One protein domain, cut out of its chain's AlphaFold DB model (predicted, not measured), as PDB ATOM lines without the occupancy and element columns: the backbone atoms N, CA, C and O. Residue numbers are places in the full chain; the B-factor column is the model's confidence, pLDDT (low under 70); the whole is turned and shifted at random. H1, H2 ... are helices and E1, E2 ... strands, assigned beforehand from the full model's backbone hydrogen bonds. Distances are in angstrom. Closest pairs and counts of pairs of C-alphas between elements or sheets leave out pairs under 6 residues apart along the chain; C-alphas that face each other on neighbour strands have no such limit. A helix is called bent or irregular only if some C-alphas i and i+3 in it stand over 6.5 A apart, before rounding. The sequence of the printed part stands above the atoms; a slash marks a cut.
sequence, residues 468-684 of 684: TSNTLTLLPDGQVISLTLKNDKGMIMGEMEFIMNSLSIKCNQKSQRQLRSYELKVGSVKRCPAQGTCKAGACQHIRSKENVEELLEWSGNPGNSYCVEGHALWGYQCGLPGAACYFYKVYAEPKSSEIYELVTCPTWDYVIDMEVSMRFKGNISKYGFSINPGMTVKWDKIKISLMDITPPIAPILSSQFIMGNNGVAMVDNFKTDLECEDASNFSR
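Overview. This is residues 468 to 684 of the 684 residues of a protein of Meloidogyne hapla (UniProt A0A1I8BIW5). The model is a long, thin rod built on two very long antiparallel strands, E3 and E5, which run side by side as a twisted ribbon. At one end E2 joins E3 and E6 joins E5, with the small hairpin E7 and E8 next to E6; at the other end E4 joins E5 and H1 covers the ribbon, while the hairpin E9 and E10 joins E5 partway along. The printed part has 217 residues, with two named helices and ten strands in the order E1 E2 E3 H1 E4 E5 E6 E7 E8 E9 E10 H2. It is mostly strand, with an antiparallel branched sheet of seven strands, and extended, with a radius of gyration of the C-alphas of 33.9 A and spans of 115 by 26 by 25 A.

Along the chain. Find C-alpha 468 at (80.120, -63.647, 20.981), where E1, residues 468 to 471, begins. E2 is residues 480 to 486. From C-alpha 492 at (79.936, -76.619, 27.919), E3 runs 98.5 A to residue 527. H1, residues 549 to 554, is irregular: C-alphas 550 and 553 are 8.0 A apart. E4, residues 559 to 567, measures 25.9 A; E5, residues 579 to 616, 98.8 A; E6, residues 619 to 627, 25.5 A. Then come E7, 632 to 635; E8, 638 to 641; E9, 656 to 660; E10, 663 to 667; and H2, 679 to 682, ending at C-alpha 682, (23.475, -36.653, 18.180).

Arrangement. Look first at E3 and E5, antiparallel at 175 degrees, with N 504 and O 607 2.9 A apart. On the other side of E3 from E5, E2 forms a hairpin with E3; N 483 and O 496 are 2.8 A apart. E4, E5 and E6 are a meander, each strand the antiparallel neighbour of the one before; see N 562 and O 584 at 2.8 A, and N 612 and O 623 at 2.9 A. E9 pairs with E5 at N 599 and O 657, 2.8 A, and with E10 at N 658 and O 665, 2.9 A. E7 and E8 form a separate hairpin, with N 633 and O 640 2.8 A apart. E1 pairs with no named strand and is near E8. H1 is on the branched sheet at a height of 8.2 A; its closest C-alphas to E5 are Leu 551 and Lys 585, 6.7 A. H2 only grazes that sheet. In H1, 0 of 2 O i to N i+4 pairs and 2 of 3 O i to N i+3 pairs are within hydrogen-bond range; H2 is too short for the former.

Size, cuts and confidence. The C-alphas farthest apart, Lys 489 and Gly 575, are 115.1 A apart. The printed part has no cut. The links E3 to H1, E4 to E5, E8 to E9 and E10 to H2 are long. Mean pLDDT of the printed part is 81.0; 28 residues are under 70, among them 675 to 684.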
ATOM      1  N   THR A 468      80.889 -62.801  21.904       72.56
ATOM      2  CA  THR A 468      80.120 -63.647  20.981       72.56
ATOM      3  C   THR A 468      78.715 -63.089  20.784       72.56
ATOM      4  O   THR A 468      78.090 -62.623  21.736       72.56
ATOM      5  N   SER A 469      78.205 -63.156  19.557       77.25
ATOM      6  CA  SER A 469      76.818 -62.822  19.227       77.25
ATOM      7  C   SER A 469      76.218 -63.913  18.349       77.25
ATOM      8  O   SER A 469      76.741 -64.188  17.267       77.25
ATOM      9  N   ASN A 470      75.110 -64.489  18.807       75.12
ATOM     10  CA  ASN A 470      74.388 -65.550  18.118       75.12
ATOM     11  C   ASN A 470      73.012 -65.019  17.705       75.12
ATOM     12  O   ASN A 470      72.345 -64.362  18.503       75.12
ATOM     13  N   THR A 471      72.581 -65.314  16.478       78.25
ATOM     14  CA  THR A 471      71.199 -65.047  16.038       78.25
ATOM     15  C   THR A 471      70.344 -66.295  16.246       78.25
ATOM     16  O   THR A 471      70.777 -67.388  15.882       78.25
ATOM     17  N   LEU A 472      69.147 -66.127  16.812       75.88
ATOM     18  CA  LEU A 472      68.162 -67.185  17.059       75.88
ATOM     19  C   LEU A 472      66.826 -66.806  16.410       75.88
ATOM     20  O   LEU A 472      66.438 -65.638  16.441       75.88
ATOM     21  N   THR A 473      66.118 -67.793  15.861       75.06
ATOM     22  CA  THR A 473      64.789 -67.620  15.255       75.06
ATOM     23  C   THR A 473      63.748 -68.288  16.144       75.06
ATOM     24  O   THR A 473      63.729 -69.511  16.244       75.06
ATOM     25  N   LEU A 474      62.896 -67.492  16.791       73.06
ATOM     26  CA  LEU A 474      61.814 -67.975  17.653       73.06
ATOM     27  C   LEU A 474      60.567 -68.319  16.826       73.06
ATOM     28  O   LEU A 474      60.183 -67.560  15.936       73.06
ATOM     29  N   LEU A 475      59.921 -69.442  17.148       68.44
ATOM     30  CA  LEU A 475      58.581 -69.789  16.668       68.44
ATOM     31  C   LEU A 475      57.541 -69.515  17.770       68.44
ATOM     32  O   LEU A 475      57.869 -69.629  18.951       68.44
ATOM     33  N   PRO A 476      56.292 -69.157  17.419       59.12
ATOM     34  CA  PRO A 476      55.337 -68.603  18.381       59.12
ATOM     35  C   PRO A 476      54.693 -69.629  19.330       59.12
ATOM     36  O   PRO A 476      54.044 -69.231  20.292       59.12
ATOM     37  N   ASP A 477      54.831 -70.929  19.062       62.56
ATOM     38  CA  ASP A 477      54.012 -71.989  19.668       62.56
ATOM     39  C   ASP A 477      54.658 -72.604  20.925       62.56
ATOM     40  O   ASP A 477      54.954 -73.796  20.985       62.56
ATOM     41  N   GLY A 478      54.981 -71.754  21.910       60.22
ATOM     42  CA  GLY A 478      55.491 -72.165  23.231       60.22
ATOM     43  C   GLY A 478      56.831 -72.920  23.237       60.22
ATOM     44  O   GLY A 478      57.169 -73.556  24.236       60.22
ATOM     45  N   GLN A 479      57.586 -72.886  22.136       69.06
ATOM     46  CA  GLN A 479      58.832 -73.641  21.990       69.06
ATOM     47  C   GLN A 479      59.950 -73.048  22.854       69.06
ATOM     48  O   GLN A 479      60.219 -71.847  22.807       69.06
ATOM     49  N   VAL A 480      60.634 -73.910  23.609       77.75
ATOM     50  CA  VAL A 480      61.849 -73.554  24.352       77.75
ATOM     51  C   VAL A 480      63.040 -73.681  23.406       77.75
ATOM     52  O   VAL A 480      63.303 -74.767  22.894       77.75
ATOM     53  N   ILE A 481      63.778 -72.594  23.179       78.94
ATOM     54  CA  ILE A 481      65.043 -72.645  22.432       78.94
ATOM     55  C   ILE A 481      66.196 -72.696  23.428       78.94
ATOM     56  O   ILE A 481      66.437 -71.730  24.152       78.94
ATOM     57  N   SER A 482      66.927 -73.808  23.447       79.31
ATOM     58  CA  SER A 482      68.142 -73.965  24.243       79.31
ATOM     59  C   SER A 482      69.389 -73.546  23.450       79.31
ATOM     60  O   SER A 482      69.563 -73.864  22.274       79.31
ATOM     61  N   LEU A 483      70.285 -72.806  24.104       80.06
ATOM     62  CA  LEU A 483      71.572 -72.363  23.576       80.06
ATOM     63  C   LEU A 483      72.691 -72.845  24.506       80.06
ATOM     64  O   LEU A 483      72.828 -72.368  25.635       80.06
ATOM     65  N   THR A 484      73.524 -73.767  24.020       78.88
ATOM     66  CA  THR A 484      74.674 -74.278  24.780       78.88
ATOM     67  C   THR A 484      75.851 -73.299  24.726       78.88
ATOM     68  O   THR A 484      76.423 -73.025  23.670       78.88
ATOM     69  N   LEU A 485      76.252 -72.774  25.885       75.81
ATOM     70  CA  LEU A 485      77.408 -71.889  26.023       75.81
ATOM     71  C   LEU A 485      78.674 -72.738  26.123       75.81
ATOM     72  O   LEU A 485      78.859 -73.463  27.099       75.81
ATOM     73  N   LYS A 486      79.560 -72.643  25.131       75.81
ATOM     74  CA  LYS A 486      80.803 -73.425  25.057       75.81
ATOM     75  C   LYS A 486      82.020 -72.516  25.267       75.81
ATOM     76  O   LYS A 486      82.076 -71.410  24.736       75.81
ATOM     77  N   ASN A 487      82.977 -72.984  26.065       72.06
ATOM     78  CA  ASN A 487      84.270 -72.334  26.300       72.06
ATOM     79  C   ASN A 487      85.156 -72.423  25.039       72.06
ATOM     80  O   ASN A 487      84.887 -73.234  24.152       72.06
ATOM     81  N   ASP A 488      86.281 -71.707  24.992       67.81
ATOM     82  CA  ASP A 488      87.249 -71.757  23.879       67.81
ATOM     83  C   ASP A 488      87.831 -73.165  23.624       67.81
ATOM     84  O   ASP A 488      88.344 -73.448  22.546       67.81
ATOM     85  N   LYS A 489      87.713 -74.074  24.604       73.38
ATOM     86  CA  LYS A 489      88.065 -75.503  24.506       73.38
ATOM     87  C   LYS A 489      86.878 -76.416  24.137       73.38
ATOM     88  O   LYS A 489      86.934 -77.614  24.397       73.38
ATOM     89  N   GLY A 490      85.763 -75.872  23.650       68.62
ATOM     90  CA  GLY A 490      84.541 -76.611  23.290       68.62
ATOM     91  C   GLY A 490      83.686 -77.119  24.465       68.62
ATOM     92  O   GLY A 490      82.515 -77.433  24.269       68.62
ATOM     93  N   MET A 491      84.229 -77.168  25.687       74.81
ATOM     94  CA  MET A 491      83.512 -77.613  26.891       74.81
ATOM     95  C   MET A 491      82.311 -76.715  27.219       74.81
ATOM     96  O   MET A 491      82.449 -75.491  27.267       74.81
ATOM     97  N   ILE A 492      81.159 -77.322  27.510       74.50
ATOM     98  CA  ILE A 492      79.936 -76.619  27.919       74.50
ATOM     99  C   ILE A 492      80.150 -75.965  29.295       74.50
ATOM    100  O   ILE A 492      80.600 -76.608  30.242       74.50
ATOM    101  N   MET A 493      79.845 -74.672  29.401       77.75
ATOM    102  CA  MET A 493      79.910 -73.875  30.635       77.75
ATOM    103  C   MET A 493      78.534 -73.674  31.280       77.75
ATOM    104  O   MET A 493      78.443 -73.425  32.483       77.75
ATOM    105  N   GLY A 494      77.477 -73.751  30.473       80.06
ATOM    106  CA  GLY A 494      76.095 -73.543  30.873       80.06
ATOM    107  C   GLY A 494      75.153 -73.524  29.673       80.06
ATOM    108  O   GLY A 494      75.588 -73.606  28.523       80.06
ATOM    109  N   GLU A 495      73.867 -73.383  29.954       84.06
ATOM    110  CA  GLU A 495      72.775 -73.368  28.979       84.06
ATOM    111  C   GLU A 495      71.953 -72.088  29.171       84.06
ATOM    112  O   GLU A 495      71.765 -71.641  30.304       84.06
ATOM    113  N   MET A 496      71.477 -71.488  28.081       84.50
ATOM    114  CA  MET A 496      70.418 -70.474  28.113       84.50
ATOM    115  C   MET A 496      69.163 -71.048  27.463       84.50
ATOM    116  O   MET A 496      69.252 -71.611  26.378       84.50
ATOM    117  N   GLU A 497      68.011 -70.892  28.095       85.94
ATOM    118  CA  GLU A 497      66.703 -71.309  27.585       85.94
ATOM    119  C   GLU A 497      65.892 -70.040  27.289       85.94
ATOM    120  O   GLU A 497      65.693 -69.214  28.182       85.94
ATOM    121  N   PHE A 498      65.435 -69.865  26.052       84.81
ATOM    122  CA  PHE A 498      64.586 -68.750  25.630       84.81
ATOM    123  C   PHE A 498      63.150 -69.251  25.456       84.81
ATOM    124  O   PHE A 498      62.921 -70.203  24.709       84.81
ATOM    125  N   ILE A 499      62.198 -68.605  26.129       85.25
ATOM    126  CA  ILE A 499      60.770 -68.946  26.101       85.25
ATOM    127  C   ILE A 499      59.983 -67.700  25.694       85.25
ATOM    128  O   ILE A 499      60.139 -66.638  26.298       85.25
ATOM    129  N   MET A 500      59.129 -67.816  24.674       84.50
ATOM    130  CA  MET A 500      58.187 -66.757  24.309       84.50
ATOM    131  C   MET A 500      56.857 -66.993  25.031       84.50
ATOM    132  O   MET A 500      56.176 -67.981  24.769       84.50
ATOM    133  N   ASN A 501      56.490 -66.084  25.935       84.31
ATOM    134  CA  ASN A 501      55.283 -66.193  26.756       84.31
ATOM    135  C   ASN A 501      54.058 -65.569  26.068       84.31
ATOM    136  O   ASN A 501      52.944 -66.064  26.224       84.31
ATOM    137  N   SER A 502      54.246 -64.472  25.325       85.12
ATOM    138  CA  SER A 502      53.170 -63.776  24.610       85.12
ATOM    139  C   SER A 502      53.706 -63.006  23.399       85.12
ATOM    140  O   SER A 502      54.820 -62.478  23.421       85.12
ATOM    141  N   LEU A 503      52.886 -62.921  22.347       84.31
ATOM    142  CA  LEU A 503      53.011 -61.926  21.284       84.31
ATOM    143  C   LEU A 503      51.784 -61.012  21.360       84.31
ATOM    144  O   LEU A 503      50.719 -61.336  20.833       84.31
ATOM    145  N   SER A 504      51.935 -59.873  22.025       85.88
ATOM    146  CA  SER A 504      50.880 -58.874  22.166       85.88
ATOM    147  C   SER A 504      50.929 -57.880  21.005       85.88
ATOM    148  O   SER A 504      51.947 -57.228  20.768       85.88
ATOM    149  N   ILE A 505      49.816 -57.749  20.277       87.19
ATOM    150  CA  ILE A 505      49.680 -56.824  19.144       87.19
ATOM    151  C   ILE A 505      48.750 -55.680  19.556       87.19
ATOM    152  O   ILE A 505      47.577 -55.900  19.857       87.19
ATOM    153  N   LYS A 506      49.264 -54.450  19.571       87.81
ATOM    154  CA  LYS A 506      48.541 -53.263  20.037       87.81
ATOM    155  C   LYS A 506      48.094 -52.401  18.858       87.81
ATOM    156  O   LYS A 506      48.924 -51.902  18.103       87.81
ATOM    157  N   CYS A 507      46.785 -52.199  18.712       88.19
ATOM    158  CA  CYS A 507      46.237 -51.256  17.736       88.19
ATOM    159  C   CYS A 507      46.608 -49.817  18.115       88.19
ATOM    160  O   CYS A 507      46.293 -49.365  19.219       88.19
ATOM    161  N   ASN A 508      47.200 -49.073  17.180       88.69
ATOM    162  CA  ASN A 508      47.265 -47.619  17.270       88.69
ATOM    163  C   ASN A 508      46.007 -47.042  16.618       88.69
ATOM    164  O   ASN A 508      45.920 -46.892  15.399       88.69
ATOM    165  N   GLN A 509      45.001 -46.794  17.457       86.88
ATOM    166  CA  GLN A 509      43.656 -46.454  17.011       86.88
ATOM    167  C   GLN A 509      43.598 -45.136  16.234       86.88
ATOM    168  O   GLN A 509      44.114 -44.101  16.658       86.88
ATOM    169  N   LYS A 510      42.876 -45.166  15.116       83.69
ATOM    170  CA  LYS A 510      42.382 -43.986  14.418       83.69
ATOM    171  C   LYS A 510      40.861 -44.069  14.347       83.69
ATOM    172  O   LYS A 510      40.313 -44.821  13.534       83.69
ATOM    173  N   SER A 511      40.211 -43.283  15.202       71.56
ATOM    174  CA  SER A 511      38.784 -42.985  15.096       71.56
ATOM    175  C   SER A 511      38.480 -42.359  13.735       71.56
ATOM    176  O   SER A 511      39.314 -41.631  13.180       71.56
ATOM    177  N   GLN A 512      37.314 -42.677  13.178       67.31
ATOM    178  CA  GLN A 512      36.838 -42.051  11.946       67.31
ATOM    179  C   GLN A 512      35.430 -41.471  12.069       67.31
ATOM    180  O   GLN A 512      35.188 -40.419  11.482       67.31
ATOM    181  N   ARG A 513      34.491 -42.167  12.732       78.31
ATOM    182  CA  ARG A 513      33.049 -41.846  12.705       78.31
ATOM    183  C   ARG A 513      32.340 -42.311  13.971       78.31
ATOM    184  O   ARG A 513      32.750 -43.308  14.567       78.31
ATOM    185  N   GLN A 514      31.241 -41.647  14.322       82.81
ATOM    186  CA  GLN A 514      30.333 -42.098  15.376       82.81
ATOM    187  C   GLN A 514      29.016 -42.636  14.809       82.81
ATOM    188  O   GLN A 514      28.554 -42.228  13.741       82.81
ATOM    189  N   LEU A 515      28.437 -43.581  15.545       84.38
ATOM    190  CA  LEU A 515      27.321 -44.432  15.150       84.38
ATOM    191  C   LEU A 515      26.293 -44.514  16.279       84.38
ATOM    192  O   LEU A 515      26.647 -44.469  17.455       84.38
ATOM    193  N   ARG A 516      25.020 -44.709  15.934       84.50
ATOM    194  CA  ARG A 516      23.925 -44.861  16.901       84.50
ATOM    195  C   ARG A 516      22.842 -45.766  16.324       84.50
ATOM    196  O   ARG A 516      22.597 -45.734  15.121       84.50
ATOM    197  N   SER A 517      22.190 -46.571  17.161       86.00
ATOM    198  CA  SER A 517      21.053 -47.390  16.715       86.00
ATOM    199  C   SER A 517      19.832 -46.504  16.447       86.00
ATOM    200  O   SER A 517      19.456 -45.705  17.307       86.00
ATOM    201  N   TYR A 518      19.208 -46.653  15.278       87.56
ATOM    202  CA  TYR A 518      18.015 -45.911  14.866       87.56
ATOM    203  C   TYR A 518      16.946 -46.829  14.261       87.56
ATOM    204  O   TYR A 518      17.225 -47.952  13.840       87.56
ATOM    205  N   GLU A 519      15.722 -46.323  14.204       91.00
ATOM    206  CA  GLU A 519      14.581 -46.900  13.499       91.00
ATOM    207  C   GLU A 519      14.073 -45.892  12.459       91.00
ATOM    208  O   GLU A 519      14.123 -44.684  12.692       91.00
ATOM    209  N   LEU A 520      13.620 -46.366  11.295       91.19
ATOM    210  CA  LEU A 520      13.039 -45.502  10.265       91.19
ATOM    211  C   LEU A 520      11.528 -45.389  10.471       91.19
ATOM    212  O   LEU A 520      10.823 -46.398  10.435       91.19
ATOM    213  N   LYS A 521      11.030 -44.163  10.629       92.06
ATOM    214  CA  LYS A 521       9.598 -43.853  10.725       92.06
ATOM    215  C   LYS A 521       9.161 -42.925   9.596       92.06
ATOM    216  O   LYS A 521       9.981 -42.297   8.923       92.06
ATOM    217  N   VAL A 522       7.848 -42.867   9.374       93.69
ATOM    218  CA  VAL A 522       7.229 -42.045   8.331       93.69
ATOM    219  C   VAL A 522       6.171 -41.145   8.956       93.69
ATOM    220  O   VAL A 522       5.113 -41.620   9.363       93.69
ATOM    221  N   GLY A 523       6.453 -39.845   9.009       92.06
ATOM    222  CA  GLY A 523       5.444 -38.822   9.284       92.06
ATOM    223  C   GLY A 523       4.747 -38.437   7.983       92.06
ATOM    224  O   GLY A 523       5.419 -38.314   6.958       92.06
ATOM    225  N   SER A 524       3.421 -38.273   7.975       93.06
ATOM    226  CA  SER A 524       2.683 -37.918   6.753       93.06
ATOM    227  C   SER A 524       1.454 -37.052   7.015       93.06
ATOM    228  O   SER A 524       0.781 -37.207   8.032       93.06
ATOM    229  N   VAL A 525       1.156 -36.153   6.074       92.19
ATOM    230  CA  VAL A 525       0.030 -35.216   6.116       92.19
ATOM    231  C   VAL A 525      -0.630 -35.152   4.738       92.19
ATOM    232  O   VAL A 525       0.008 -34.807   3.742       92.19
ATOM    233  N   LYS A 526      -1.936 -35.442   4.681       90.88
ATOM    234  CA  LYS A 526      -2.770 -35.174   3.500       90.88
ATOM    235  C   LYS A 526      -3.235 -33.715   3.516       90.88
ATOM    236  O   LYS A 526      -3.715 -33.226   4.540       90.88
ATOM    237  N   ARG A 527      -3.181 -33.052   2.362       91.19
ATOM    238  CA  ARG A 527      -3.895 -31.798   2.082       91.19
ATOM    239  C   ARG A 527      -4.826 -31.971   0.886       91.19
ATOM    240  O   ARG A 527      -4.466 -32.601  -0.107       91.19
ATOM    241  N   CYS A 528      -6.030 -31.423   0.988       90.56
ATOM    242  CA  CYS A 528      -6.979 -31.348  -0.119       90.56
ATOM    243  C   CYS A 528      -6.536 -30.309  -1.175       90.56
ATOM    244  O   CYS A 528      -5.686 -29.466  -0.879       90.56
ATOM    245  N   PRO A 529      -7.112 -30.328  -2.394       89.31
ATOM    246  CA  PRO A 529      -6.854 -29.305  -3.405       89.31
ATOM    247  C   PRO A 529      -7.055 -27.891  -2.843       89.31
ATOM    248  O   PRO A 529      -8.053 -27.631  -2.172       89.31
ATOM    249  N   ALA A 530      -6.108 -26.993  -3.125       86.06
ATOM    250  CA  ALA A 530      -6.056 -25.611  -2.631       86.06
ATOM    251  C   ALA A 530      -5.924 -25.441  -1.097       86.06
ATOM    252  O   ALA A 530      -6.081 -24.329  -0.593       86.06
ATOM    253  N   GLN A 531      -5.588 -26.499  -0.349       87.94
ATOM    254  CA  GLN A 531      -5.339 -26.438   1.096       87.94
ATOM    255  C   GLN A 531      -3.830 -26.398   1.404       87.94
ATOM    256  O   GLN A 531      -3.086 -27.291   1.003       87.94
ATOM    257  N   GLY A 532      -3.377 -25.398   2.168       86.25
ATOM    258  CA  GLY A 532      -1.959 -25.253   2.528       86.25
ATOM    259  C   GLY A 532      -1.071 -25.044   1.297       86.25
ATOM    260  O   GLY A 532      -1.409 -24.258   0.405       86.25
ATOM    261  N   THR A 533       0.042 -25.772   1.213       89.19
ATOM    262  CA  THR A 533       0.929 -25.735   0.037       89.19
ATOM    263  C   THR A 533       0.372 -26.507  -1.173       89.19
ATOM    264  O   THR A 533       0.901 -26.376  -2.280       89.19
ATOM    265  N   CYS A 534      -0.727 -27.264  -1.020       89.88
ATOM    266  CA  CYS A 534      -1.279 -28.130  -2.066       89.88
ATOM    267  C   CYS A 534      -1.995 -27.362  -3.191       89.88
ATOM    268  O   CYS A 534      -3.211 -27.144  -3.182       89.88
ATOM    269  N   LYS A 535      -1.214 -26.971  -4.196       88.44
ATOM    270  CA  LYS A 535      -1.648 -26.347  -5.454       88.44
ATOM    271  C   LYS A 535      -1.370 -27.295  -6.628       88.44
ATOM    272  O   LYS A 535      -0.677 -28.298  -6.470       88.44
ATOM    273  N   ALA A 536      -1.904 -26.991  -7.812       81.94
ATOM    274  CA  ALA A 536      -1.657 -27.796  -9.010       81.94
ATOM    275  C   ALA A 536      -0.143 -27.939  -9.277       81.94
ATOM    276  O   ALA A 536       0.566 -26.937  -9.349       81.94
ATOM    277  N   GLY A 537       0.344 -29.180  -9.383       82.00
ATOM    278  CA  GLY A 537       1.764 -29.493  -9.576       82.00
ATOM    279  C   GLY A 537       2.658 -29.351  -8.335       82.00
ATOM    280  O   GLY A 537       3.873 -29.481  -8.467       82.00
ATOM    281  N   ALA A 538       2.119 -29.116  -7.129       84.44
ATOM    282  CA  ALA A 538       2.929 -28.879  -5.924       84.44
ATOM    283  C   ALA A 538       3.941 -30.005  -5.621       84.44
ATOM    284  O   ALA A 538       5.085 -29.724  -5.257       84.44
ATOM    285  N   CYS A 539       3.575 -31.273  -5.843       87.81
ATOM    286  CA  CYS A 539       4.498 -32.394  -5.643       87.81
ATOM    287  C   CYS A 539       5.666 -32.434  -6.646       87.81
ATOM    288  O   CYS A 539       6.674 -33.078  -6.367       87.81
ATOM    289  N   GLN A 540       5.575 -31.745  -7.787       85.69
ATOM    290  CA  GLN A 540       6.591 -31.780  -8.850       85.69
ATOM    291  C   GLN A 540       7.824 -30.916  -8.538       85.69
ATOM    292  O   GLN A 540       8.832 -30.997  -9.243       85.69
ATOM    293  N   HIS A 541       7.757 -30.074  -7.503       80.81
ATOM    294  CA  HIS A 541       8.815 -29.120  -7.160       80.81
ATOM    295  C   HIS A 541       9.573 -29.448  -5.867       80.81
ATOM    296  O   HIS A 541      10.696 -28.969  -5.707       80.81
ATOM    297  N   ILE A 542       9.010 -30.290  -4.992       83.94
ATOM    298  CA  ILE A 542       9.591 -30.628  -3.684       83.94
ATOM    299  C   ILE A 542      10.835 -31.507  -3.839       83.94
ATOM    300  O   ILE A 542      10.805 -32.575  -4.453       83.94
ATOM    301  N   ARG A 543      11.940 -31.074  -3.232       82.88
ATOM    302  CA  ARG A 543      13.221 -31.792  -3.210       82.88
ATOM    303  C   ARG A 543      13.375 -32.599  -1.926       82.88
ATOM    304  O   ARG A 543      12.936 -32.193  -0.855       82.88
ATOM    305  N   SER A 544      14.115 -33.706  -1.993       79.12
ATOM    306  CA  SER A 544      14.228 -34.648  -0.867       79.12
ATOM    307  C   SER A 544      14.819 -34.074   0.427       79.12
ATOM    308  O   SER A 544      14.577 -34.637   1.484       79.12
ATOM    309  N   LYS A 545      15.563 -32.961   0.374       76.50
ATOM    310  CA  LYS A 545      16.120 -32.266   1.554       76.50
ATOM    311  C   LYS A 545      15.447 -30.917   1.845       76.50
ATOM    312  O   LYS A 545      16.052 -30.045   2.459       76.50
ATOM    313  N   GLU A 546      14.235 -30.714   1.342       80.06
ATOM    314  CA  GLU A 546      13.483 -29.470   1.492       80.06
ATOM    315  C   GLU A 546      12.554 -29.539   2.710       80.06
ATOM    316  O   GLU A 546      11.891 -30.554   2.956       80.06
ATOM    317  N   ASN A 547      12.520 -28.457   3.490       79.25
ATOM    318  CA  ASN A 547      11.631 -28.331   4.641       79.25
ATOM    319  C   ASN A 547      10.240 -27.918   4.149       79.25
ATOM    320  O   ASN A 547       9.999 -26.747   3.868       79.25
ATOM    321  N   VAL A 548       9.339 -28.892   4.034       85.69
ATOM    322  CA  VAL A 548       7.924 -28.668   3.708       85.69
ATOM    323  C   VAL A 548       7.196 -28.187   4.966       85.69
ATOM    324  O   VAL A 548       7.360 -28.790   6.027       85.69
ATOM    325  N   GLU A 549       6.380 -27.136   4.855       86.75
ATOM    326  CA  GLU A 549       5.643 -26.542   5.985       86.75
ATOM    327  C   GLU A 549       4.744 -27.572   6.692       86.75
ATOM    328  O   GLU A 549       4.740 -27.670   7.919       86.75
ATOM    329  N   GLU A 550       4.061 -28.426   5.926       87.62
ATOM    330  CA  GLU A 550       3.266 -29.547   6.439       87.62
ATOM    331  C   GLU A 550       4.058 -30.634   7.193       87.62
ATOM    332  O   GLU A 550       3.435 -31.480   7.830       87.62
ATOM    333  N   LEU A 551       5.394 -30.647   7.129       89.75
ATOM    334  CA  LEU A 551       6.253 -31.686   7.721       89.75
ATOM    335  C   LEU A 551       7.181 -31.141   8.828       89.75
ATOM    336  O   LEU A 551       8.111 -31.833   9.251       89.75
ATOM    337  N   LEU A 552       6.934 -29.915   9.309       86.62
ATOM    338  CA  LEU A 552       7.770 -29.242  10.313       86.62
ATOM    339  C   LEU A 552       7.874 -29.995  11.649       86.62
ATOM    340  O   LEU A 552       8.936 -29.942  12.270       86.62
ATOM    341  N   GLU A 553       6.840 -30.742  12.049       87.00
ATOM    342  CA  GLU A 553       6.832 -31.591  13.256       87.00
ATOM    343  C   GLU A 553       8.022 -32.566  13.292       87.00
ATOM    344  O   GLU A 553       8.654 -32.755  14.329       87.00
ATOM    345  N   TRP A 554       8.396 -33.116  12.134       86.62
ATOM    346  CA  TRP A 554       9.503 -34.065  11.994       86.62
ATOM    347  C   TRP A 554      10.754 -33.424  11.384       86.62
ATOM    348  O   TRP A 554      11.660 -34.138  10.950       86.62
ATOM    349  N   SER A 555      10.827 -32.088  11.301       78.94
ATOM    350  CA  SER A 555      11.932 -31.383  10.632       78.94
ATOM    351  C   SER A 555      13.295 -31.639  11.285       78.94
ATOM    352  O   SER A 555      14.256 -31.849  10.546       78.94
ATOM    353  N   GLY A 556      13.356 -31.718  12.621       79.19
ATOM    354  CA  GLY A 556      14.588 -31.975  13.382       79.19
ATOM    355  C   GLY A 556      15.243 -33.326  13.074       79.19
ATOM    356  O   GLY A 556      16.446 -33.383  12.845       79.19
ATOM    357  N   ASN A 557      14.451 -34.400  12.968       84.50
ATOM    358  CA  ASN A 557      14.989 -35.741  12.730       84.50
ATOM    359  C   ASN A 557      15.671 -35.848  11.347       84.50
ATOM    360  O   ASN A 557      15.094 -35.406  10.342       84.50
ATOM    361  N   PRO A 558      16.852 -36.483  11.229       85.56
ATOM    362  CA  PRO A 558      17.520 -36.669   9.944       85.56
ATOM    363  C   PRO A 558      16.678 -37.564   9.023       85.56
ATOM    364  O   PRO A 558      16.300 -38.679   9.381       85.56
ATOM    365  N   GLY A 559      16.354 -37.075   7.825       86.38
ATOM    366  CA  GLY A 559      15.437 -37.756   6.912       86.38
ATOM    367  C   GLY A 559      15.177 -36.988   5.620       86.38
ATOM    368  O   GLY A 559      15.631 -35.854   5.471       86.38
ATOM    369  N   ASN A 560      14.419 -37.602   4.711       90.00
ATOM    370  CA  ASN A 560      14.055 -37.032   3.414       90.00
ATOM    371  C   ASN A 560      12.543 -36.772   3.302       90.00
ATOM    372  O   ASN A 560      11.734 -37.622   3.685       90.00
ATOM    373  N   SER A 561      12.184 -35.622   2.733       90.81
ATOM    374  CA  SER A 561      10.812 -35.191   2.425       90.81
ATOM    375  C   SER A 561      10.365 -35.674   1.038       90.81
ATOM    376  O   SER A 561      11.157 -35.700   0.096       90.81
ATOM    377  N   TYR A 562       9.084 -36.005   0.888       92.50
ATOM    378  CA  TYR A 562       8.469 -36.481  -0.353       92.50
ATOM    379  C   TYR A 562       7.024 -35.970  -0.485       92.50
ATOM    380  O   TYR A 562       6.394 -35.571   0.496       92.50
ATOM    381  N   CYS A 563       6.491 -36.000  -1.709       91.69
ATOM    382  CA  CYS A 563       5.112 -35.632  -2.027       91.69
ATOM    383  C   CYS A 563       4.580 -36.537  -3.142       91.69
ATOM    384  O   CYS A 563       5.274 -36.753  -4.136       91.69
ATOM    385  N   VAL A 564       3.360 -37.052  -2.987       92.62
ATOM    386  CA  VAL A 564       2.650 -37.834  -4.014       92.62
ATOM    387  C   VAL A 564       1.235 -37.278  -4.204       92.62
ATOM    388  O   VAL A 564       0.558 -36.931  -3.235       92.62
ATOM    389  N   GLU A 565       0.789 -37.180  -5.454       90.00
ATOM    390  CA  GLU A 565      -0.569 -36.754  -5.810       90.00
ATOM    391  C   GLU A 565      -1.556 -37.933  -5.690       90.00
ATOM    392  O   GLU A 565      -1.238 -39.064  -6.058       90.00
ATOM    393  N   GLY A 566      -2.762 -37.686  -5.170       84.88
ATOM    394  CA  GLY A 566      -3.789 -38.709  -4.942       84.88
ATOM    395  C   GLY A 566      -5.220 -38.157  -4.972       84.88
ATOM    396  O   GLY A 566      -5.450 -36.991  -5.282       84.88
ATOM    397  N   HIS A 567      -6.219 -38.989  -4.667       81.19
ATOM    398  CA  HIS A 567      -7.625 -38.642  -4.920       81.19
ATOM    399  C   HIS A 567      -8.274 -37.735  -3.850       81.19
ATOM    400  O   HIS A 567      -8.080 -37.898  -2.637       81.19
ATOM    401  N   ALA A 568      -9.101 -36.794  -4.326       72.50
ATOM    402  CA  ALA A 568      -9.802 -35.787  -3.522       72.50
ATOM    403  C   ALA A 568     -11.325 -35.713  -3.784       72.50
ATOM    404  O   ALA A 568     -11.944 -34.679  -3.562       72.50
ATOM    405  N   LEU A 569     -11.942 -36.790  -4.276       74.44
ATOM    406  CA  LEU A 569     -13.407 -36.875  -4.401       74.44
ATOM    407  C   LEU A 569     -14.078 -36.889  -3.012       74.44
ATOM    408  O   LEU A 569     -13.428 -37.202  -2.017       74.44
ATOM    409  N   TRP A 570     -15.386 -36.613  -2.946       63.19
ATOM    410  CA  TRP A 570     -16.128 -36.443  -1.681       63.19
ATOM    411  C   TRP A 570     -16.026 -37.641  -0.714       63.19
ATOM    412  O   TRP A 570     -15.982 -37.443   0.498       63.19
ATOM    413  N   GLY A 571     -15.871 -38.872  -1.221       64.75
ATOM    414  CA  GLY A 571     -15.603 -40.066  -0.399       64.75
ATOM    415  C   GLY A 571     -14.221 -40.112   0.280       64.75
ATOM    416  O   GLY A 571     -13.984 -40.974   1.119       64.75
ATOM    417  N   TYR A 572     -13.310 -39.190  -0.049       69.75
ATOM    418  CA  TYR A 572     -11.936 -39.101   0.467       69.75
ATOM    419  C   TYR A 572     -11.691 -37.842   1.322       69.75
ATOM    420  O   TYR A 572     -10.559 -37.344   1.379       69.75
ATOM    421  N   GLN A 573     -12.750 -37.342   1.975       79.00
ATOM    422  CA  GLN A 573     -12.743 -36.218   2.929       79.00
ATOM    423  C   GLN A 573     -12.307 -34.857   2.347       79.00
ATOM    424  O   GLN A 573     -11.903 -33.964   3.086       79.00
ATOM    425  N   CYS A 574     -12.425 -34.668   1.029       82.56
ATOM    426  CA  CYS A 574     -12.169 -33.392   0.359       82.56
ATOM    427  C   CYS A 574     -13.422 -32.921  -0.394       82.56
ATOM    428  O   CYS A 574     -14.041 -33.699  -1.114       82.56
ATOM    429  N   GLY A 575     -13.795 -31.645  -0.233       79.81
ATOM    430  CA  GLY A 575     -14.985 -31.062  -0.873       79.81
ATOM    431  C   GLY A 575     -14.770 -30.558  -2.307       79.81
ATOM    432  O   GLY A 575     -15.732 -30.452  -3.064       79.81
ATOM    433  N   LEU A 576     -13.523 -30.267  -2.697       79.75
ATOM    434  CA  LEU A 576     -13.173 -29.774  -4.033       79.75
ATOM    435  C   LEU A 576     -12.653 -30.913  -4.927       79.75
ATOM    436  O   LEU A 576     -11.746 -31.631  -4.500       79.75
ATOM    437  N   PRO A 577     -13.153 -31.063  -6.171       77.31
ATOM    438  CA  PRO A 577     -12.616 -32.036  -7.115       77.31
ATOM    439  C   PRO A 577     -11.202 -31.635  -7.563       77.31
ATOM    440  O   PRO A 577     -10.967 -30.508  -7.995       77.31
ATOM    441  N   GLY A 578     -10.255 -32.570  -7.482       79.50
ATOM    442  CA  GLY A 578      -8.865 -32.353  -7.887       79.50
ATOM    443  C   GLY A 578      -7.916 -33.431  -7.360       79.50
ATOM    444  O   GLY A 578      -8.355 -34.475  -6.868       79.50
ATOM    445  N   ALA A 579      -6.614 -33.157  -7.445       86.81
ATOM    446  CA  ALA A 579      -5.572 -33.964  -6.817       86.81
ATOM    447  C   ALA A 579      -5.270 -33.447  -5.400       86.81
ATOM    448  O   ALA A 579      -4.977 -32.267  -5.207       86.81
ATOM    449  N   ALA A 580      -5.349 -34.332  -4.410       89.94
ATOM    450  CA  ALA A 580      -4.860 -34.100  -3.057       89.94
ATOM    451  C   ALA A 580      -3.353 -34.381  -2.988       89.94
ATOM    452  O   ALA A 580      -2.859 -35.287  -3.658       89.94
ATOM    453  N   CYS A 581      -2.643 -33.655  -2.131       92.25
ATOM    454  CA  CYS A 581      -1.212 -33.824  -1.918       92.25
ATOM    455  C   CYS A 581      -0.979 -34.646  -0.650       92.25
ATOM    456  O   CYS A 581      -1.470 -34.295   0.426       92.25
ATOM    457  N   TYR A 582      -0.227 -35.734  -0.777       92.19
ATOM    458  CA  TYR A 582       0.234 -36.558   0.334       92.19
ATOM    459  C   TYR A 582       1.706 -36.240   0.580       92.19
ATOM    460  O   TYR A 582       2.589 -36.789  -0.082       92.19
ATOM    461  N   PHE A 583       1.962 -35.327   1.514       92.31
ATOM    462  CA  PHE A 583       3.310 -35.000   1.968       92.31
ATOM    463  C   PHE A 583       3.753 -36.041   2.995       92.31
ATOM    464  O   PHE A 583       2.979 -36.384   3.892       92.31
ATOM    465  N   TYR A 584       4.985 -36.537   2.906       92.62
ATOM    466  CA  TYR A 584       5.544 -37.423   3.930       92.62
ATOM    467  C   TYR A 584       7.055 -37.262   4.085       92.62
ATOM    468  O   TYR A 584       7.767 -37.029   3.110       92.62
ATOM    469  N   LYS A 585       7.558 -37.403   5.314       91.00
ATOM    470  CA  LYS A 585       8.994 -37.447   5.619       91.00
ATOM    471  C   LYS A 585       9.353 -38.836   6.128       91.00
ATOM    472  O   LYS A 585       8.788 -39.287   7.121       91.00
ATOM    473  N   VAL A 586      10.313 -39.485   5.473       91.88
ATOM    474  CA  VAL A 586      10.957 -40.700   5.992       91.88
ATOM    475  C   VAL A 586      12.172 -40.252   6.797       91.88
ATOM    476  O   VAL A 586      13.082 -39.644   6.230       91.88
ATOM    477  N   TYR A 587      12.180 -40.507   8.103       89.56
ATOM    478  CA  TYR A 587      13.221 -40.035   9.019       89.56
ATOM    479  C   TYR A 587      13.727 -41.145   9.942       89.56
ATOM    480  O   TYR A 587      13.011 -42.099  10.239       89.56
ATOM    481  N   ALA A 588      14.972 -41.007  10.393       89.44
ATOM    482  CA  ALA A 588      15.569 -41.861  11.406       89.44
ATOM    483  C   ALA A 588      15.332 -41.276  12.804       89.44
ATOM    484  O   ALA A 588      15.577 -40.094  13.042       89.44
ATOM    485  N   GLU A 589      14.874 -42.115  13.727       87.94
ATOM    486  CA  GLU A 589      14.675 -41.794  15.141       87.94
ATOM    487  C   GLU A 589      15.577 -42.708  15.994       87.94
ATOM    488  O   GLU A 589      15.633 -43.913  15.733       87.94
ATOM    489  N   PRO A 590      16.328 -42.186  16.980       87.00
ATOM    490  CA  PRO A 590      17.289 -42.991  17.728       87.00
ATOM    491  C   PRO A 590      16.603 -43.990  18.672       87.00
ATOM    492  O   PRO A 590      15.863 -43.613  19.576       87.00
ATOM    493  N   LYS A 591      16.928 -45.276  18.514       88.31
ATOM    494  CA  LYS A 591      16.384 -46.394  19.305       88.31
ATOM    495  C   LYS A 591      17.066 -46.574  20.668       88.31
ATOM    496  O   LYS A 591      16.520 -47.221  21.555       88.31
ATOM    497  N   SER A 592      18.267 -46.022  20.828       84.06
ATOM    498  CA  SER A 592      19.057 -46.052  22.065       84.06
ATOM    499  C   SER A 592      19.765 -44.711  22.282       84.06
ATOM    500  O   SER A 592      19.921 -43.918  21.348       84.06
ATOM    501  N   SER A 593      20.207 -44.441  23.508       83.94
ATOM    502  CA  SER A 593      21.159 -43.372  23.834       83.94
ATOM    503  C   SER A 593      22.624 -43.806  23.698       83.94
ATOM    504  O   SER A 593      23.498 -42.943  23.710       83.94
ATOM    505  N   GLU A 594      22.909 -45.105  23.534       84.56
ATOM    506  CA  GLU A 594      24.274 -45.592  23.298       84.56
ATOM    507  C   GLU A 594      24.818 -45.100  21.946       84.56
ATOM    508  O   GLU A 594      24.199 -45.297  20.895       84.56
ATOM    509  N   ILE A 595      25.998 -44.480  21.994       84.12
ATOM    510  CA  ILE A 595      26.810 -44.101  20.836       84.12
ATOM    511  C   ILE A 595      27.968 -45.097  20.743       84.12
ATOM    512  O   ILE A 595      28.605 -45.407  21.752       84.12
ATOM    513  N   TYR A 596      28.253 -45.570  19.533       86.75
ATOM    514  CA  TYR A 596      29.390 -46.433  19.233       86.75
ATOM    515  C   TYR A 596      30.397 -45.703  18.338       86.75
ATOM    516  O   TYR A 596      30.021 -44.896  17.486       86.75
ATOM    517  N   GLU A 597      31.681 -45.996  18.504       86.31
ATOM    518  CA  GLU A 597      32.768 -45.394  17.731       86.31
ATOM    519  C   GLU A 597      33.312 -46.388  16.698       86.31
ATOM    520  O   GLU A 597      33.684 -47.511  17.045       86.31
ATOM    521  N   LEU A 598      33.374 -45.979  15.427       87.75
ATOM    522  CA  LEU A 598      33.974 -46.772  14.356       87.75
ATOM    523  C   LEU A 598      35.470 -46.452  14.252       87.75
ATOM    524  O   LEU A 598      35.880 -45.388  13.768       87.75
ATOM    525  N   VAL A 599      36.281 -47.406  14.697       87.62
ATOM    526  CA  VAL A 599      37.736 -47.319  14.797       87.62
ATOM    527  C   VAL A 599      38.409 -48.165  13.720       87.62
ATOM    528  O   VAL A 599      37.961 -49.248  13.340       87.62
ATOM    529  N   THR A 600      39.540 -47.659  13.238       88.12
ATOM    530  CA  THR A 600      40.446 -48.359  12.324       88.12
ATOM    531  C   THR A 600      41.861 -48.368  12.891       88.12
ATOM    532  O   THR A 600      42.267 -47.404  13.536       88.12
ATOM    533  N   CYS A 601      42.624 -49.426  12.626       88.81
ATOM    534  CA  CYS A 601      44.000 -49.589  13.101       88.81
ATOM    535  C   CYS A 601      44.983 -49.470  11.917       88.81
ATOM    536  O   CYS A 601      45.358 -50.487  11.333       88.81
ATOM    537  N   PRO A 602      45.374 -48.249  11.492       84.38
ATOM    538  CA  PRO A 602      46.296 -48.055  10.366       84.38
ATOM    539  C   PRO A 602      47.725 -48.533  10.660       84.38
ATOM    540  O   PRO A 602      48.483 -48.797   9.727       84.38
ATOM    541  N   THR A 603      48.099 -48.631  11.937       86.56
ATOM    542  CA  THR A 603      49.365 -49.193  12.410       86.56
ATOM    543  C   THR A 603      49.124 -50.063  13.643       86.56
ATOM    544  O   THR A 603      48.177 -49.855  14.406       86.56
ATOM    545  N   TRP A 604      49.998 -51.051  13.822       87.56
ATOM    546  CA  TRP A 604      49.959 -52.018  14.912       87.56
ATOM    547  C   TRP A 604      51.367 -52.160  15.491       87.56
ATOM    548  O   TRP A 604      52.306 -52.426  14.738       87.56
ATOM    549  N   ASP A 605      51.501 -51.992  16.804       86.69
ATOM    550  CA  ASP A 605      52.773 -52.155  17.509       86.69
ATOM    551  C   ASP A 605      52.866 -53.560  18.104       86.69
ATOM    552  O   ASP A 605      51.936 -54.039  18.753       86.69
ATOM    553  N   TYR A 606      54.010 -54.212  17.910       85.50
ATOM    554  CA  TYR A 606      54.271 -55.556  18.420       85.50
ATOM    555  C   TYR A 606      55.107 -55.483  19.698       85.50
ATOM    556  O   TYR A 606      56.151 -54.823  19.729       85.50
ATOM    557  N   VAL A 607      54.651 -56.185  20.733       87.62
ATOM    558  CA  VAL A 607      55.350 -56.402  22.003       87.62
ATOM    559  C   VAL A 607      55.498 -57.909  22.186       87.62
ATOM    560  O   VAL A 607      54.501 -58.630  22.172       87.62
ATOM    561  N   ILE A 608      56.729 -58.391  22.343       86.12
ATOM    562  CA  ILE A 608      56.991 -59.791  22.684       86.12
ATOM    563  C   ILE A 608      57.328 -59.875  24.167       86.12
ATOM    564  O   ILE A 608      58.283 -59.235  24.609       86.12
ATOM    565  N   ASP A 609      56.588 -60.695  24.907       87.62
ATOM    566  CA  ASP A 609      56.924 -61.071  26.276       87.62
ATOM    567  C   ASP A 609      57.761 -62.349  26.245       87.62
ATOM    568  O   ASP A 609      57.306 -63.392  25.764       87.62
ATOM    569  N   MET A 610      58.987 -62.280  26.758       85.94
ATOM    570  CA  MET A 610      59.908 -63.412  26.832       85.94
ATOM    571  C   MET A 610      60.377 -63.654  28.260       85.94
ATOM    572  O   MET A 610      60.574 -62.722  29.041       85.94
ATOM    573  N   GLU A 611      60.626 -64.919  28.576       89.00
ATOM    574  CA  GLU A 611      61.414 -65.322  29.731       89.00
ATOM    575  C   GLU A 611      62.703 -65.987  29.249       89.00
ATOM    576  O   GLU A 611      62.685 -66.853  28.373       89.00
ATOM    577  N   VAL A 612      63.831 -65.579  29.827       88.56
ATOM    578  CA  VAL A 612      65.127 -66.216  29.595       88.56
ATOM    579  C   VAL A 612      65.622 -66.834  30.890       88.56
ATOM    580  O   VAL A 612      65.752 -66.162  31.915       88.56
ATOM    581  N   SER A 613      65.900 -68.129  30.829       88.25
ATOM    582  CA  SER A 613      66.565 -68.903  31.871       88.25
ATOM    583  C   SER A 613      68.045 -69.059  31.507       88.25
ATOM    584  O   SER A 613      68.397 -69.198  30.336       88.25
ATOM    585  N   MET A 614      68.934 -69.005  32.498       86.31
ATOM    586  CA  MET A 614      70.353 -69.316  32.341       86.31
ATOM    587  C   MET A 614      70.799 -70.258  33.456       86.31
ATOM    588  O   MET A 614      70.730 -69.938  34.643       86.31
ATOM    589  N   ARG A 615      71.306 -71.423  33.060       85.69
ATOM    590  CA  ARG A 615      71.818 -72.476  33.934       85.69
ATOM    591  C   ARG A 615      73.342 -72.477  33.868       85.69
ATOM    592  O   ARG A 615      73.921 -72.890  32.865       85.69
ATOM    593  N   PHE A 616      74.013 -72.026  34.925       81.19
ATOM    594  CA  PHE A 616      75.475 -71.917  34.978       81.19
ATOM    595  C   PHE A 616      76.024 -72.587  36.239       81.19
ATOM    596  O   PHE A 616      75.709 -72.184  37.358       81.19
ATOM    597  N   LYS A 617      76.850 -73.631  36.062       75.75
ATOM    598  CA  LYS A 617      77.411 -74.452  37.158       75.75
ATOM    599  C   LYS A 617      76.370 -74.952  38.188       75.75
ATOM    600  O   LYS A 617      76.674 -75.055  39.369       75.75
ATOM    601  N   GLY A 618      75.150 -75.251  37.739       72.75
ATOM    602  CA  GLY A 618      74.049 -75.740  38.582       72.75
ATOM    603  C   GLY A 618      73.128 -74.656  39.153       72.75
ATOM    604  O   GLY A 618      71.984 -74.965  39.471       72.75
ATOM    605  N   ASN A 619      73.551 -73.388  39.201       82.00
ATOM    606  CA  ASN A 619      72.641 -72.290  39.532       82.00
ATOM    607  C   ASN A 619      71.770 -71.952  38.315       82.00
ATOM    608  O   ASN A 619      72.293 -71.776  37.214       82.00
ATOM    609  N   ILE A 620      70.460 -71.832  38.531       84.12
ATOM    610  CA  ILE A 620      69.492 -71.355  37.537       84.12
ATOM    611  C   ILE A 620      69.112 -69.919  37.900       84.12
ATOM    612  O   ILE A 620      68.671 -69.657  39.019       84.12
ATOM    613  N   SER A 621      69.259 -69.000  36.953       86.44
ATOM    614  CA  SER A 621      68.715 -67.644  37.020       86.44
ATOM    615  C   SER A 621      67.642 -67.466  35.943       86.44
ATOM    616  O   SER A 621      67.740 -68.040  34.863       86.44
ATOM    617  N   LYS A 622      66.593 -66.698  36.245       89.06
ATOM    618  CA  LYS A 622      65.463 -66.420  35.345       89.06
ATOM    619  C   LYS A 622      65.257 -64.914  35.234       89.06
ATOM    620  O   LYS A 622      65.360 -64.208  36.238       89.06
ATOM    621  N   TYR A 623      64.957 -64.433  34.034       88.69
ATOM    622  CA  TYR A 623      64.705 -63.023  33.762       88.69
ATOM    623  C   TYR A 623      63.616 -62.861  32.694       88.69
ATOM    624  O   TYR A 623      63.802 -63.238  31.538       88.69
ATOM    625  N   GLY A 624      62.469 -62.311  33.099       88.44
ATOM    626  CA  GLY A 624      61.357 -61.972  32.211       88.44
ATOM    627  C   GLY A 624      61.434 -60.522  31.738       88.44
ATOM    628  O   GLY A 624      61.735 -59.630  32.533       88.44
ATOM    629  N   PHE A 625      61.158 -60.279  30.457       87.62
ATOM    630  CA  PHE A 625      61.127 -58.942  29.868       87.62
ATOM    631  C   PHE A 625      60.186 -58.863  28.659       87.62
ATOM    632  O   PHE A 625      60.085 -59.795  27.861       87.62
ATOM    633  N   SER A 626      59.558 -57.701  28.492       87.25
ATOM    634  CA  SER A 626      58.826 -57.327  27.278       87.25
ATOM    635  C   SER A 626      59.744 -56.518  26.354       87.25
ATOM    636  O   SER A 626      60.497 -55.660  26.826       87.25
ATOM    637  N   ILE A 627      59.708 -56.766  25.042       87.31
ATOM    638  CA  ILE A 627      60.559 -56.069  24.062       87.31
ATOM    639  C   ILE A 627      59.816 -55.768  22.751       87.31
ATOM    640  O   ILE A 627      59.043 -56.582  22.246       87.31
ATOM    641  N   ASN A 628      60.084 -54.592  22.182       83.31
ATOM    642  CA  ASN A 628      59.599 -54.159  20.869       83.31
ATOM    643  C   ASN A 628      60.708 -54.294  19.800       83.31
ATOM    644  O   ASN A 628      61.896 -54.263  20.146       83.31
ATOM    645  N   PRO A 629      60.364 -54.388  18.500       80.56
ATOM    646  CA  PRO A 629      61.339 -54.374  17.406       80.56
ATOM    647  C   PRO A 629      62.339 -53.213  17.502       80.56
ATOM    648  O   PRO A 629      61.966 -52.074  17.783       80.56
ATOM    649  N   GLY A 630      63.623 -53.498  17.282       73.19
ATOM    650  CA  GLY A 630      64.708 -52.512  17.348       73.19
ATOM    651  C   GLY A 630      65.158 -52.111  18.760       73.19
ATOM    652  O   GLY A 630      66.177 -51.428  18.893       73.19
ATOM    653  N   MET A 631      64.472 -52.539  19.826       77.81
ATOM    654  CA  MET A 631      64.939 -52.321  21.201       77.81
ATOM    655  C   MET A 631      66.027 -53.328  21.606       77.81
ATOM    656  O   MET A 631      66.230 -54.365  20.972       77.81
ATOM    657  N   THR A 632      66.768 -53.009  22.672       82.00
ATOM    658  CA  THR A 632      67.794 -53.885  23.260       82.00
ATOM    659  C   THR A 632      67.674 -53.902  24.776       82.00
ATOM    660  O   THR A 632      67.905 -52.883  25.429       82.00
ATOM    661  N   VAL A 633      67.377 -55.071  25.331       84.75
ATOM    662  CA  VAL A 633      67.397 -55.346  26.769       84.75
ATOM    663  C   VAL A 633      68.814 -55.769  27.179       84.75
ATOM    664  O   VAL A 633      69.549 -56.385  26.403       84.75
ATOM    665  N   LYS A 634      69.230 -55.401  28.394       83.56
ATOM    666  CA  LYS A 634      70.525 -55.783  28.978       83.56
ATOM    667  C   LYS A 634      70.276 -56.558  30.262       83.56
ATOM    668  O   LYS A 634      69.553 -56.068  31.123       83.56
ATOM    669  N   TRP A 635      70.924 -57.707  30.402       83.12
ATOM    670  CA  TRP A 635      70.880 -58.528  31.607       83.12
ATOM    671  C   TRP A 635      72.312 -58.942  31.954       83.12
ATOM    672  O   TRP A 635      72.978 -59.608  31.165       83.12
ATOM    673  N   ASP A 636      72.830 -58.447  33.078       77.31
ATOM    674  CA  ASP A 636      74.248 -58.487  33.455       77.31
ATOM    675  C   ASP A 636      75.206 -58.092  32.311       77.31
ATOM    676  O   ASP A 636      75.379 -56.912  31.997       77.31
ATOM    677  N   LYS A 637      75.855 -59.082  31.686       76.94
ATOM    678  CA  LYS A 637      76.810 -58.912  30.573       76.94
ATOM    679  C   LYS A 637      76.201 -59.251  29.206       76.94
ATOM    680  O   LYS A 637      76.856 -59.056  28.181       76.94
ATOM    681  N   ILE A 638      74.968 -59.749  29.191       77.44
ATOM    682  CA  ILE A 638      74.214 -60.196  28.021       77.44
ATOM    683  C   ILE A 638      73.431 -59.002  27.457       77.44
ATOM    684  O   ILE A 638      72.937 -58.144  28.194       77.44
ATOM    685  N   LYS A 639      73.308 -58.943  26.130       83.12
ATOM    686  CA  LYS A 639      72.433 -58.005  25.421       83.12
ATOM    687  C   LYS A 639      71.513 -58.809  24.517       83.12
ATOM    688  O   LYS A 639      72.008 -59.629  23.747       83.12
ATOM    689  N   ILE A 640      70.213 -58.566  24.607       83.12
ATOM    690  CA  ILE A 640      69.194 -59.228  23.793       83.12
ATOM    691  C   ILE A 640      68.497 -58.140  22.978       83.12
ATOM    692  O   ILE A 640      67.984 -57.176  23.545       83.12
ATOM    693  N   SER A 641      68.514 -58.273  21.654       82.75
ATOM    694  CA  SER A 641      68.004 -57.277  20.709       82.75
ATOM    695  C   SER A 641      67.052 -57.950  19.732       82.75
ATOM    696  O   SER A 641      67.428 -58.935  19.096       82.75
ATOM    697  N   LEU A 642      65.839 -57.419  19.585       82.00
ATOM    698  CA  LEU A 642      64.868 -57.954  18.632       82.00
ATOM    699  C   LEU A 642      65.089 -57.309  17.259       82.00
ATOM    700  O   LEU A 642      64.786 -56.131  17.074       82.00
ATOM    701  N   MET A 643      65.661 -58.066  16.317       76.62
ATOM    702  CA  MET A 643      66.056 -57.532  15.003       76.62
ATOM    703  C   MET A 643      64.885 -57.366  14.029       76.62
ATOM    704  O   MET A 643      64.829 -56.353  13.340       76.62
ATOM    705  N   ASP A 644      63.971 -58.337  13.968       75.81
ATOM    706  CA  ASP A 644      62.826 -58.344  13.049       75.81
ATOM    707  C   ASP A 644      61.688 -59.227  13.606       75.81
ATOM    708  O   ASP A 644      61.932 -60.082  14.463       75.81
ATOM    709  N   ILE A 645      60.460 -59.040  13.118       77.56
ATOM    710  CA  ILE A 645      59.306 -59.925  13.350       77.56
ATOM    711  C   ILE A 645      58.598 -60.136  12.009       77.56
ATOM    712  O   ILE A 645      58.177 -59.177  11.370       77.56
ATOM    713  N   THR A 646      58.360 -61.392  11.628       77.25
ATOM    714  CA  THR A 646      57.388 -61.730  10.575       77.25
ATOM    715  C   THR A 646      56.060 -62.134  11.230       77.25
ATOM    716  O   THR A 646      55.921 -63.291  11.629       77.25
ATOM    717  N   PRO A 647      55.090 -61.216  11.408       67.81
ATOM    718  CA  PRO A 647      53.808 -61.553  12.018       67.81
ATOM    719  C   PRO A 647      52.972 -62.450  11.087       67.81
ATOM    720  O   PRO A 647      53.044 -62.304   9.863       67.81
ATOM    721  N   PRO A 648      52.143 -63.361  11.633       66.75
ATOM    722  CA  PRO A 648      51.204 -64.132  10.827       66.75
ATOM    723  C   PRO A 648      50.164 -63.208  10.176       66.75
ATOM    724  O   PRO A 648      49.730 -62.219  10.768       66.75
ATOM    725  N   ILE A 649      49.729 -63.548   8.958       65.94
ATOM    726  CA  ILE A 649      48.711 -62.781   8.223       65.94
ATOM    727  C   ILE A 649      47.333 -63.054   8.844       65.94
ATOM    728  O   ILE A 649      46.597 -63.936   8.404       65.94
ATOM    729  N   ALA A 650      46.998 -62.308   9.895       74.19
ATOM    730  CA  ALA A 650      45.727 -62.409  10.603       74.19
ATOM    731  C   ALA A 650      44.690 -61.413  10.026       74.19
ATOM    732  O   ALA A 650      45.011 -60.225   9.914       74.19
ATOM    733  N   PRO A 651      43.445 -61.835   9.703       71.19
ATOM    734  CA  PRO A 651      42.423 -60.958   9.107       71.19
ATOM    735  C   PRO A 651      42.148 -59.676   9.906       71.19
ATOM    736  O   PRO A 651      42.035 -58.597   9.323       71.19
ATOM    737  N   ILE A 652      42.161 -59.800  11.240       78.56
ATOM    738  CA  ILE A 652      41.965 -58.732  12.234       78.56
ATOM    739  C   ILE A 652      42.833 -57.486  12.003       78.56
ATOM    740  O   ILE A 652      42.411 -56.380  12.325       78.56
ATOM    741  N   LEU A 653      44.014 -57.630  11.386       77.38
ATOM    742  CA  LEU A 653      44.905 -56.506  11.064       77.38
ATOM    743  C   LEU A 653      44.326 -55.562   9.992       77.38
ATOM    744  O   LEU A 653      44.833 -54.454   9.816       77.38
ATOM    745  N   SER A 654      43.285 -56.003   9.275       75.38
ATOM    746  CA  SER A 654      42.600 -55.279   8.195       75.38
ATOM    747  C   SER A 654      41.112 -54.991   8.451       75.38
ATOM    748  O   SER A 654      40.505 -54.241   7.685       75.38
ATOM    749  N   SER A 655      40.533 -55.562   9.511       84.06
ATOM    750  CA  SER A 655      39.131 -55.365   9.898       84.06
ATOM    751  C   SER A 655      38.885 -53.983  10.523       84.06
ATOM    752  O   SER A 655      39.814 -53.267  10.910       84.06
ATOM    753  N   GLN A 656      37.611 -53.599  10.631       87.12
ATOM    754  CA  GLN A 656      37.185 -52.423  11.392       87.12
ATOM    755  C   GLN A 656      36.733 -52.849  12.791       87.12
ATOM    756  O   GLN A 656      36.368 -54.006  13.009       87.12
ATOM    757  N   PHE A 657      36.727 -51.912  13.737       89.19
ATOM    758  CA  PHE A 657      36.281 -52.160  15.105       89.19
ATOM    759  C   PHE A 657      35.176 -51.182  15.477       89.19
ATOM    760  O   PHE A 657      35.304 -49.982  15.242       89.19
ATOM    761  N   ILE A 658      34.100 -51.690  16.068       89.31
ATOM    762  CA  ILE A 658      33.073 -50.877  16.713       89.31
ATOM    763  C   ILE A 658      33.336 -50.939  18.215       89.31
ATOM    764  O   ILE A 658      33.297 -52.020  18.805       89.31
ATOM    765  N   MET A 659      33.623 -49.792  18.824       87.62
ATOM    766  CA  MET A 659      33.800 -49.663  20.270       87.62
ATOM    767  C   MET A 659      32.541 -49.075  20.904       87.62
ATOM    768  O   MET A 659      31.934 -48.156  20.355       87.62
ATOM    769  N   GLY A 660      32.170 -49.570  22.078       85.25
ATOM    770  CA  GLY A 660      31.136 -48.990  22.930       85.25
ATOM    771  C   GLY A 660      31.468 -49.194  24.402       85.25
ATOM    772  O   GLY A 660      32.412 -49.903  24.745       85.25
ATOM    773  N   ASN A 661      30.652 -48.619  25.287       81.94
ATOM    774  CA  ASN A 661      30.860 -48.695  26.741       81.94
ATOM    775  C   ASN A 661      30.974 -50.139  27.272       81.94
ATOM    776  O   ASN A 661      31.648 -50.381  28.268       81.94
ATOM    777  N   ASN A 662      30.337 -51.092  26.584       82.94
ATOM    778  CA  ASN A 662      30.250 -52.497  26.982       82.94
ATOM    779  C   ASN A 662      31.327 -53.397  26.330       82.94
ATOM    780  O   ASN A 662      31.341 -54.600  26.589       82.94
ATOM    781  N   GLY A 663      32.214 -52.859  25.478       87.56
ATOM    782  CA  GLY A 663      33.301 -53.616  24.840       87.56
ATOM    783  C   GLY A 663      33.604 -53.219  23.390       87.56
ATOM    784  O   GLY A 663      33.165 -52.181  22.897       87.56
ATOM    785  N   VAL A 664      34.369 -54.069  22.697       89.06
ATOM    786  CA  VAL A 664      34.788 -53.869  21.299       89.06
ATOM    787  C   VAL A 664      34.383 -55.071  20.448       89.06
ATOM    788  O   VAL A 664      34.667 -56.212  20.812       89.06
ATOM    789  N   ALA A 665      33.762 -54.814  19.298       88.69
ATOM    790  CA  ALA A 665      33.415 -55.817  18.295       88.69
ATOM    791  C   ALA A 665      34.247 -55.621  17.017       88.69
ATOM    792  O   ALA A 665      34.369 -54.504  16.515       88.69
ATOM    793  N   MET A 666      34.793 -56.708  16.469       87.94
ATOM    794  CA  MET A 666      35.411 -56.719  15.138       87.94
ATOM    795  C   MET A 666      34.318 -56.842  14.070       87.94
ATOM    796  O   MET A 666      33.412 -57.663  14.219       87.94
ATOM    797  N   VAL A 667      34.399 -56.050  12.999       83.94
ATOM    798  CA  VAL A 667      33.401 -56.038  11.922       83.94
ATOM    799  C   VAL A 667      34.071 -55.953  10.552       83.94
ATOM    800  O   VAL A 667      34.892 -55.073  10.288       83.94
ATOM    801  N   ASP A 668      33.673 -56.856   9.656       72.62
ATOM    802  CA  ASP A 668      34.164 -56.921   8.282       72.62
ATOM    803  C   ASP A 668      33.158 -56.286   7.310       72.62
ATOM    804  O   ASP A 668      31.977 -56.630   7.301       72.62
ATOM    805  N   ASN A 669      33.638 -55.384   6.444       67.19
ATOM    806  CA  ASN A 669      32.839 -54.671   5.432       67.19
ATOM    807  C   ASN A 669      31.614 -53.913   5.987       67.19
ATOM    808  O   ASN A 669      30.560 -53.888   5.342       67.19
ATOM    809  N   PHE A 670      31.742 -53.278   7.156       71.25
ATOM    810  CA  PHE A 670      30.648 -52.503   7.734       71.25
ATOM    811  C   PHE A 670      30.240 -51.343   6.811       71.25
ATOM    812  O   PHE A 670      31.079 -50.611   6.282       71.25
ATOM    813  N   LYS A 671      28.933 -51.184   6.610       68.50
ATOM    814  CA  LYS A 671      28.321 -50.084   5.858       68.50
ATOM    815  C   LYS A 671      27.175 -49.520   6.672       68.50
ATOM    816  O   LYS A 671      26.458 -50.274   7.322       68.50
ATOM    817  N   THR A 672      26.993 -48.212   6.587       68.81
ATOM    818  CA  THR A 672      25.897 -47.497   7.234       68.81
ATOM    819  C   THR A 672      25.324 -46.472   6.267       68.81
ATOM    820  O   THR A 672      26.044 -45.933   5.427       68.81
ATOM    821  N   ASP A 673      24.020 -46.229   6.375       65.81
ATOM    822  CA  ASP A 673      23.314 -45.241   5.550       65.81
ATOM    823  C   ASP A 673      23.291 -43.847   6.209       65.81
ATOM    824  O   ASP A 673      22.917 -42.856   5.580       65.81
ATOM    825  N   LEU A 674      23.706 -43.771   7.480       70.19
ATOM    826  CA  LEU A 674      23.778 -42.578   8.320       70.19
ATOM    827  C   LEU A 674      25.089 -42.589   9.118       70.19
ATOM    828  O   LEU A 674      25.357 -43.521   9.874       70.19
ATOM    829  N   GLU A 675      25.878 -41.528   8.959       67.25
ATOM    830  CA  GLU A 675      27.180 -41.328   9.600       67.25
ATOM    831  C   GLU A 675      27.259 -39.902  10.157       67.25
ATOM    832  O   GLU A 675      26.821 -38.957   9.494       67.25
ATOM    833  N   CYS A 676      27.841 -39.732  11.346       66.31
ATOM    834  CA  CYS A 676      28.060 -38.420  11.959       66.31
ATOM    835  C   CYS A 676      29.552 -38.184  12.237       66.31
ATOM    836  O   CYS A 676      30.255 -39.077  12.717       66.31
ATOM    837  N   GLU A 677      30.018 -36.969  11.936       61.41
ATOM    838  CA  GLU A 677      31.411 -36.545  12.147       61.41
ATOM    839  C   GLU A 677      31.673 -36.069  13.592       61.41
ATOM    840  O   GLU A 677      32.791 -36.207  14.073       61.41
ATOM    841  N   ASP A 678      30.639 -35.597  14.305       57.88
ATOM    842  CA  ASP A 678      30.725 -35.055  15.671       57.88
ATOM    843  C   ASP A 678      29.619 -35.593  16.596       57.88
ATOM    844  O   ASP A 678      28.449 -35.666  16.211       57.88
ATOM    845  N   ALA A 679      29.974 -35.850  17.861       51.00
ATOM    846  CA  ALA A 679      29.054 -36.288  18.922       51.00
ATOM    847  C   ALA A 679      27.939 -35.274  19.234       51.00
ATOM    848  O   ALA A 679      26.826 -35.644  19.608       51.00
ATOM    849  N   SER A 680      28.224 -33.979  19.067       51.09
ATOM    850  CA  SER A 680      27.282 -32.877  19.302       51.09
ATOM    851  C   SER A 680      26.098 -32.870  18.330       51.09
ATOM    852  O   SER A 680      25.068 -32.273  18.637       51.09
ATOM    853  N   ASN A 681      26.205 -33.562  17.192       51.84
ATOM    854  CA  ASN A 681      25.109 -33.712  16.235       51.84
ATOM    855  C   ASN A 681      24.147 -34.865  16.587       51.84
ATOM    856  O   ASN A 681      23.149 -35.030  15.897       51.84
ATOM    857  N   PHE A 682      24.405 -35.639  17.653       48.38
ATOM    858  CA  PHE A 682      23.475 -36.653  18.180       48.38
ATOM    859  C   PHE A 682      22.595 -36.153  19.345       48.38
ATOM    860  O   PHE A 682      21.774 -36.920  19.857       48.38
ATOM    861  N   SER A 683      22.753 -34.901  19.789       40.31
ATOM    862  CA  SER A 683      21.920 -34.267  20.831       40.31
ATOM    863  C   SER A 683      20.876 -33.283  20.280       40.31
ATOM    864  O   SER A 683      20.269 -32.533  21.048       40.31
ATOM    865  N   ARG A 684      20.670 -33.295  18.960       38.31
ATOM    866  CA  ARG A 684      19.629 -32.585  18.208       38.31
ATOM    867  C   ARG A 684      18.926 -33.558  17.264       38.31
ATOM    868  O   ARG A 684      17.785 -33.224  16.895       38.31
TER     869      ARG A 684